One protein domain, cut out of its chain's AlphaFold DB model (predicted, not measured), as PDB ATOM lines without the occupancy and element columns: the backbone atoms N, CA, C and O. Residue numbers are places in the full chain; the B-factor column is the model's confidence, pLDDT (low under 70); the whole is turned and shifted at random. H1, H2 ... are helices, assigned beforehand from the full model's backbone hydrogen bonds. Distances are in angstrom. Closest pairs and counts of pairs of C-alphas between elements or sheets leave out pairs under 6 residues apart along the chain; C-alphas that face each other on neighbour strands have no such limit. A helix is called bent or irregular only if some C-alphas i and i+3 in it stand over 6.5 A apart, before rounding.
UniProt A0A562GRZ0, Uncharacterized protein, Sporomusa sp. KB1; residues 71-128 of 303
ATOM      1  N   ASN A  71      30.907 -22.290 -29.564       75.44
ATOM      2  CA  ASN A  71      31.225 -22.163 -30.987       75.44
ATOM      3  C   ASN A  71      31.530 -23.561 -31.559       75.44
ATOM      4  O   ASN A  71      32.672 -24.036 -31.541       75.44
ATOM      5  N   ARG A  72      30.477 -24.231 -32.047       78.31
ATOM      6  CA  ARG A  72      30.536 -25.603 -32.580       78.31
ATOM      7  C   ARG A  72      31.584 -25.748 -33.690       78.31
ATOM      8  O   ARG A  72      32.382 -26.680 -33.638       78.31
ATOM      9  N   SER A  73      31.668 -24.787 -34.613       78.69
ATOM     10  CA  SER A  73      32.636 -24.778 -35.724       78.69
ATOM     11  C   SER A  73      34.094 -24.827 -35.257       78.69
ATOM     12  O   SER A  73      34.901 -25.583 -35.801       78.69
ATOM     13  N   LYS A  74      34.461 -24.062 -34.222       73.12
ATOM     14  CA  LYS A  74      35.825 -24.070 -33.673       73.12
ATOM     15  C   LYS A  74      36.122 -25.331 -32.871       73.12
ATOM     16  O   LYS A  74      37.213 -25.878 -33.028       73.12
ATOM     17  N   VAL A  75      35.180 -25.825 -32.065       66.88
ATOM     18  CA  VAL A  75      35.357 -27.091 -31.323       66.88
ATOM     19  C   VAL A  75      35.515 -28.270 -32.293       66.88
ATOM     20  O   VAL A  75      36.445 -29.063 -32.144       66.88
ATOM     21  N   TYR A  76      34.713 -28.317 -33.361       73.12
ATOM     22  CA  TYR A  76      34.866 -29.269 -34.464       73.12
ATOM     23  C   TYR A  76      36.247 -29.176 -35.129       73.12
ATOM     24  O   TYR A  76      36.964 -30.175 -35.206       73.12
ATOM     25  N   ARG A  77      36.680 -27.969 -35.537       75.38
ATOM     26  CA  ARG A  77      38.032 -27.746 -36.091       75.38
ATOM     27  C   ARG A  77      39.129 -28.213 -35.128       75.38
ATOM     28  O   ARG A  77      40.133 -28.754 -35.588       75.38
ATOM     29  N   TYR A  78      38.947 -28.048 -33.816       72.31
ATOM     30  CA  TYR A  78      39.890 -28.523 -32.803       72.31
ATOM     31  C   TYR A  78      39.948 -30.055 -32.729       72.31
ATOM     32  O   TYR A  78      41.048 -30.609 -32.802       72.31
ATOM     33  N   PHE A  79      38.807 -30.751 -32.647       67.06
ATOM     34  CA  PHE A  79      38.773 -32.220 -32.680       67.06
ATOM     35  C   PHE A  79      39.391 -32.762 -33.970       67.06
ATOM     36  O   PHE A  79      40.338 -33.549 -33.903       67.06
ATOM     37  N   ARG A  80      38.969 -32.240 -35.126       75.06
ATOM     38  CA  ARG A  80      39.521 -32.572 -36.444       75.06
ATOM     39  C   ARG A  80      41.042 -32.395 -36.487       75.06
ATOM     40  O   ARG A  80      41.764 -33.325 -36.828       75.06
ATOM     41  N   PHE A  81      41.564 -31.239 -36.072       70.12
ATOM     42  CA  PHE A  81      43.008 -30.965 -36.068       70.12
ATOM     43  C   PHE A  81      43.801 -31.879 -35.119       70.12
ATOM     44  O   PHE A  81      44.904 -32.322 -35.451       70.12
ATOM     45  N   ARG A  82      43.266 -32.170 -33.927       64.00
ATOM     46  CA  ARG A  82      43.947 -32.992 -32.915       64.00
ATOM     47  C   ARG A  82      43.961 -34.480 -33.259       64.00
ATOM     48  O   ARG A  82      44.964 -35.144 -32.989       64.00
ATOM     49  N   LEU A  83      42.868 -34.987 -33.824       66.38
ATOM     50  CA  LEU A  83      42.637 -36.415 -34.043       66.38
ATOM     51  C   LEU A  83      43.058 -36.884 -35.444       66.38
ATOM     52  O   LEU A  83      43.501 -38.022 -35.589       66.38
ATOM     53  N   ASN A  84      43.028 -36.012 -36.456       69.44
ATOM     54  CA  ASN A  84      43.510 -36.356 -37.798       69.44
ATOM     55  C   ASN A  84      45.043 -36.544 -37.839       69.44
ATOM     56  O   ASN A  84      45.580 -37.281 -38.665       69.44
ATOM     57  N   LYS A  85      45.788 -35.929 -36.909       67.75
ATOM     58  CA  LYS A  85      47.243 -36.121 -36.825       67.75
ATOM     59  C   LYS A  85      47.575 -37.592 -36.540       67.75
ATOM     60  O   LYS A  85      47.167 -38.126 -35.513       67.75
ATOM     61  N   ASN A  86      48.364 -38.213 -37.419       61.25
ATOM     62  CA  ASN A  86      48.826 -39.606 -37.333       61.25
ATOM     63  C   ASN A  86      47.696 -40.661 -37.226       61.25
ATOM     64  O   ASN A  86      47.910 -41.700 -36.608       61.25
ATOM     65  N   ASN A  87      46.504 -40.403 -37.780       66.00
ATOM     66  CA  ASN A  87      45.319 -41.267 -37.634       66.00
ATOM     67  C   ASN A  87      44.928 -41.559 -36.168       66.00
ATOM     68  O   ASN A  87      44.298 -42.577 -35.874       66.00
ATOM     69  N   ASN A  88      45.248 -40.652 -35.232       69.88
ATOM     70  CA  ASN A  88      44.876 -40.794 -33.821       69.88
ATOM     71  C   ASN A  88      43.362 -40.992 -33.624       69.88
ATOM     72  O   ASN A  88      42.957 -41.601 -32.636       69.88
ATOM     73  N   TRP A  89      42.530 -40.505 -34.550       68.69
ATOM     74  CA  TRP A  89      41.082 -40.688 -34.521       68.69
ATOM     75  C   TRP A  89      40.675 -42.163 -34.444       68.69
ATOM     76  O   TRP A  89      39.857 -42.483 -33.594       68.69
ATOM     77  N   GLN A  90      41.312 -43.069 -35.196       72.44
ATOM     78  CA  GLN A  90      41.020 -44.514 -35.158       72.44
ATOM     79  C   GLN A  90      41.381 -45.126 -33.796       72.44
ATOM     80  O   GLN A  90      40.666 -45.968 -33.258       72.44
ATOM     81  N   ILE A  91      42.479 -44.661 -33.190       70.50
ATOM     82  CA  ILE A  91      42.903 -45.085 -31.849       70.50
ATOM     83  C   ILE A  91      41.878 -44.625 -30.802       70.50
ATOM     84  O   ILE A  91      41.522 -45.389 -29.907       70.50
ATOM     85  N   VAL A  92      41.388 -43.386 -30.897       66.75
ATOM     86  CA  VAL A  92      40.367 -42.861 -29.977       66.75
ATOM     87  C   VAL A  92      39.011 -43.533 -30.216       66.75
ATOM     88  O   VAL A  92      38.362 -43.908 -29.246       66.75
ATOM     89  N   GLN A  93      38.631 -43.777 -31.470       72.19
ATOM     90  CA  GLN A  93      37.407 -44.480 -31.859       72.19
ATOM     91  C   GLN A  93      37.373 -45.903 -31.289       72.19
ATOM     92  O   GLN A  93      36.411 -46.262 -30.620       72.19
ATOM     93  N   ASN A  94      38.455 -46.676 -31.435       67.69
ATOM     94  CA  ASN A  94      38.571 -48.020 -30.857       67.69
ATOM     95  C   ASN A  94      38.530 -48.011 -29.317       67.69
ATOM     96  O   ASN A  94      37.900 -48.870 -28.703       67.69
ATOM     97  N   ASN A  95      39.171 -47.030 -28.671       66.25
ATOM     98  CA  ASN A  95      39.126 -46.891 -27.211       66.25
ATOM     99  C   ASN A  95      37.736 -46.487 -26.692       66.25
ATOM    100  O   ASN A  95      37.363 -46.887 -25.589       66.25
ATOM    101  N   LEU A  96      36.984 -45.697 -27.465       68.44
ATOM    102  CA  LEU A  96      35.603 -45.339 -27.149       68.44
ATOM    103  C   LEU A  96      34.636 -46.479 -27.470       68.44
ATOM    104  O   LEU A  96      33.725 -46.688 -26.688       68.44
ATOM    105  N   TYR A  97      34.847 -47.262 -28.535       70.44
ATOM    106  CA  TYR A  97      34.035 -48.442 -28.868       70.44
ATOM    107  C   TYR A  97      33.889 -49.391 -27.669       70.44
ATOM    108  O   TYR A  97      32.786 -49.817 -27.344       70.44
ATOM    109  N   LEU A  98      34.988 -49.634 -26.945       58.12
ATOM    110  CA  LEU A  98      35.045 -50.463 -25.732       58.12
ATOM    111  C   LEU A  98      34.336 -49.864 -24.496       58.12
ATOM    112  O   LEU A  98      34.410 -50.453 -23.419       58.12
ATOM    113  N   ARG A  99      33.753 -48.665 -24.612       54.78
ATOM    114  CA  ARG A  99      33.104 -47.897 -23.532       54.78
ATOM    115  C   ARG A  99      31.837 -47.168 -24.000       54.78
ATOM    116  O   ARG A  99      31.339 -46.290 -23.301       54.78
ATOM    117  N   ASN A 100      31.359 -47.457 -25.210       65.25
ATOM    118  CA  ASN A 100      30.248 -46.758 -25.857       65.25
ATOM    119  C   ASN A 100      28.929 -47.504 -25.629       65.25
ATOM    120  O   ASN A 100      28.139 -47.696 -26.551       65.25
ATOM    121  N   ASP A 101      28.702 -47.928 -24.387       56.56
ATOM    122  CA  ASP A 101      27.583 -48.789 -23.983       56.56
ATOM    123  C   ASP A 101      26.215 -48.139 -24.286       56.56
ATOM    124  O   ASP A 101      25.206 -48.821 -24.455       56.56
ATOM    125  N   ASN A 102      26.212 -46.810 -24.431       62.06
ATOM    126  CA  ASN A 102      25.047 -45.967 -24.686       62.06
ATOM    127  C   ASN A 102      24.873 -45.575 -26.171       62.06
ATOM    128  O   ASN A 102      23.957 -44.820 -26.489       62.06
ATOM    129  N   GLY A 103      25.769 -45.997 -27.075       69.06
ATOM    130  CA  GLY A 103      25.704 -45.673 -28.511       69.06
ATOM    131  C   GLY A 103      25.934 -44.197 -28.887       69.06
ATOM    132  O   GLY A 103      25.690 -43.820 -30.030       69.06
ATOM    133  N   ARG A 104      26.405 -43.368 -27.947       70.56
ATOM    134  CA  ARG A 104      26.575 -41.906 -28.076       70.56
ATOM    135  C   ARG A 104      27.648 -41.492 -29.090       70.56
ATOM    136  O   ARG A 104      27.506 -40.484 -29.775       70.56
ATOM    137  N   PHE A 105      28.707 -42.286 -29.224       76.31
ATOM    138  CA  PHE A 105      29.772 -42.056 -30.203       76.31
ATOM    139  C   PHE A 105      29.562 -42.898 -31.465       76.31
ATOM    140  O   PHE A 105      29.202 -44.073 -31.379       76.31
ATOM    141  N   ASN A 106      29.874 -42.357 -32.648       74.94
ATOM    142  CA  ASN A 106      29.876 -43.154 -33.875       74.94
ATOM    143  C   ASN A 106      31.202 -43.915 -34.026       74.94
ATOM    144  O   ASN A 106      32.094 -43.551 -34.797       74.94
ATOM    145  N   CYS A 107      31.337 -44.984 -33.244       76.94
ATOM    146  CA  CYS A 107      32.542 -45.808 -33.213       76.94
ATOM    147  C   CYS A 107      32.627 -46.871 -34.323       76.94
ATOM    148  O   CYS A 107      33.574 -47.653 -34.321       76.94
ATOM    149  N   SER A 108      31.658 -46.909 -35.242       77.50
ATOM    150  CA  SER A 108      31.529 -47.962 -36.264       77.50
ATOM    151  C   SER A 108      31.695 -47.456 -37.699       77.50
ATOM    152  O   SER A 108      31.772 -48.265 -38.618       77.50
ATOM    153  N   ASN A 109      31.701 -46.137 -37.913       79.31
ATOM    154  CA  ASN A 109      31.853 -45.539 -39.237       79.31
ATOM    155  C   ASN A 109      33.338 -45.313 -39.572       79.31
ATOM    156  O   ASN A 109      34.092 -44.796 -38.748       79.31
ATOM    157  N   GLU A 110      33.744 -45.677 -40.787       83.25
ATOM    158  CA  GLU A 110      35.101 -45.465 -41.308       83.25
ATOM    159  C   GLU A 110      35.355 -44.009 -41.753       83.25
ATOM    160  O   GLU A 110      36.498 -43.644 -42.029       83.25
ATOM    161  N   ASP A 111      34.319 -43.161 -41.801       84.31
ATOM    162  CA  ASP A 111      34.460 -41.723 -42.042       84.31
ATOM    163  C   ASP A 111      34.876 -40.968 -40.755       84.31
ATOM    164  O   ASP A 111      34.081 -40.874 -39.806       84.31
ATOM    165  N   PRO A 112      36.087 -40.371 -40.707       81.00
ATOM    166  CA  PRO A 112      36.538 -39.587 -39.560       81.00
ATOM    167  C   PRO A 112      35.669 -38.361 -39.272       81.00
ATOM    168  O   PRO A 112      35.565 -37.970 -38.112       81.00
ATOM    169  N   GLU A 113      35.051 -37.737 -40.279       86.25
ATOM    170  CA  GLU A 113      34.261 -36.517 -40.076       86.25
ATOM    171  C   GLU A 113      32.954 -36.837 -39.328       86.25
ATOM    172  O   GLU A 113      32.559 -36.097 -38.425       86.25
ATOM    173  N   VAL A 114      32.342 -37.999 -39.601       84.75
ATOM    174  CA  VAL A 114      31.182 -38.500 -38.839       84.75
ATOM    175  C   VAL A 114      31.568 -38.823 -37.392       84.75
ATOM    176  O   VAL A 114      30.812 -38.524 -36.462       84.75
ATOM    177  N   PHE A 115      32.765 -39.373 -37.169       80.31
ATOM    178  CA  PHE A 115      33.280 -39.589 -35.818       80.31
ATOM    179  C   PHE A 115      33.521 -38.260 -35.076       80.31
ATOM    180  O   PHE A 115      33.054 -38.107 -33.944       80.31
ATOM    181  N   TYR A 116      34.156 -37.262 -35.707       79.00
ATOM    182  CA  TYR A 116      34.357 -35.929 -35.116       79.00
ATOM    183  C   TYR A 116      33.044 -35.210 -34.808       79.00
ATOM    184  O   TYR A 116      32.960 -34.517 -33.792       79.00
ATOM    185  N   GLN A 117      32.021 -35.395 -35.645       80.44
ATOM    186  CA  GLN A 117      30.693 -34.852 -35.396       80.44
ATOM    187  C   GLN A 117      30.052 -35.502 -34.159       80.44
ATOM    188  O   GLN A 117      29.619 -34.780 -33.265       80.44
ATOM    189  N   SER A 118      30.117 -36.833 -34.015       79.75
ATOM    190  CA  SER A 118      29.611 -37.509 -32.806       79.75
ATOM    191  C   SER A 118      30.342 -37.095 -31.517       79.75
ATOM    192  O   SER A 118      29.718 -36.950 -30.470       79.75
ATOM    193  N   LEU A 119      31.651 -36.816 -31.593       73.50
ATOM    194  CA  LEU A 119      32.414 -36.248 -30.474       73.50
ATOM    195  C   LEU A 119      31.968 -34.822 -30.125       73.50
ATOM    196  O   LEU A 119      31.957 -34.463 -28.950       73.50
ATOM    197  N   LEU A 120      31.629 -34.001 -31.125       75.44
ATOM    198  CA  LEU A 120      31.096 -32.655 -30.913       75.44
ATOM    199  C   LEU A 120      29.711 -32.692 -30.265       75.44
ATOM    200  O   LEU A 120      29.457 -31.899 -29.363       75.44
ATOM    201  N   ASP A 121      28.836 -33.586 -30.714       75.31
ATOM    202  CA  ASP A 121      27.466 -33.661 -30.213       75.31
ATOM    203  C   ASP A 121      27.422 -34.129 -28.756       75.31
ATOM    204  O   ASP A 121      26.882 -33.405 -27.921       75.31
ATOM    205  N   GLU A 122      28.120 -35.216 -28.407       71.31
ATOM    206  CA  GLU A 122      28.248 -35.658 -27.008       71.31
ATOM    207  C   GLU A 122      28.928 -34.595 -26.124       71.31
ATOM    208  O   GLU A 122      28.542 -34.403 -24.970       71.31
ATOM    209  N   PHE A 123      29.925 -33.866 -26.642       65.50
ATOM    210  CA  PHE A 123      30.591 -32.788 -25.901       65.50
ATOM    211  C   PHE A 123      29.662 -31.594 -25.635       65.50
ATOM    212  O   PHE A 123      29.724 -30.998 -24.562       65.50
ATOM    213  N   VAL A 124      28.799 -31.241 -26.592       62.88
ATOM    214  CA  VAL A 124      27.801 -30.174 -26.432       62.88
ATOM    215  C   VAL A 124      26.686 -30.611 -25.478       62.88
ATOM    216  O   VAL A 124      26.337 -29.841 -24.584       62.88
ATOM    217  N   GLU A 125      26.186 -31.844 -25.609       66.00
ATOM    218  CA  GLU A 125      25.175 -32.424 -24.712       66.00
ATOM    219  C   GLU A 125      25.697 -32.492 -23.268       66.00
ATOM    220  O   GLU A 125      25.053 -31.977 -22.355       66.00
ATOM    221  N   SER A 126      26.918 -33.003 -23.069       58.00
ATOM    222  CA  SER A 126      27.581 -33.102 -21.754       58.00
ATOM    223  C   SER A 126      27.792 -31.758 -21.051       58.00
ATOM    224  O   SER A 126      27.986 -31.722 -19.835       58.00
ATOM    225  N   LEU A 127      27.822 -30.652 -21.800       51.25
ATOM    226  CA  LEU A 127      28.004 -29.310 -21.251       51.25
ATOM    227  C   LEU A 127      26.684 -28.581 -20.980       51.25
ATOM    228  O   LEU A 127      26.696 -27.605 -20.231       51.25
ATOM    229  N   GLY A 128      25.567 -29.005 -21.583       53.22
ATOM    230  CA  GLY A 128      24.258 -28.357 -21.422       53.22
ATOM    231  C   GLY A 128      24.208 -26.887 -21.871       53.22
ATOM    232  O   GLY A 128      23.290 -26.159 -21.497       53.22
TER     233      GLY A 128
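What this domain is: This is residues 71 to 128 of the 303 residues of an uncharacterized protein of Sporomusa sp. KB1 (UniProt A0A562GRZ0). One helix, H1, is sharply bent into a V, and a second, H2, packs on both arms, H1a and H1b, after a long loop that folds back. The printed part has 58 residues with two named helices, H1 then H2, and no named strand: all helix. It is compact, radius of gyration of the C-alphas 10.8 A, and flat, spanning 28 by 27 by 14 A.

How they stand to each other: By its hydrogen bonds H1, residues 72 to 97, was assigned as one helix, but it is bent: C-alphas 86 and 89 are 8.3 A apart. Its arms H1a, residues 72 to 86, and H1b, residues 89 to 97, are about perpendicular at 76 degrees, close but not clearly touching; their closest C-alphas, Leu 83 and Trp 89, are 4.6 A apart. H1a is irregular, C-alphas 83 and 86 being 7.7 A apart. H2, residues 112 to 127, touches H1a at a steep tilt of 49 degrees, opposite ways; the closest C-alphas, Tyr 76 and Leu 120, are 6.2 A apart. With residues 112 to 115 alone it touches H1b, closest C-alphas Trp 89 and Pro 112, 6.9 A. Every O i to N i+4 pair is within hydrogen-bond range in H1b and H2, 9 of 11 in H1a.

Where its parts are: H1a runs 23.5 A from C-alpha 72 at (30.536, -25.603, -32.580), H1b 11.9 A, and H2 22.7 A to C-alpha 127 at (28.004, -29.310, -21.251).

The domain as a whole: The C-alphas farthest apart, Asn 86 and Gly 128, are 31.4 A apart. The printed part has no cut; the link from H1 to H2, residues 98 to 111, is long. Mean pLDDT of the printed part is 70.8, with 26 residues under 70, among them 82 to 89 and 123 to 128.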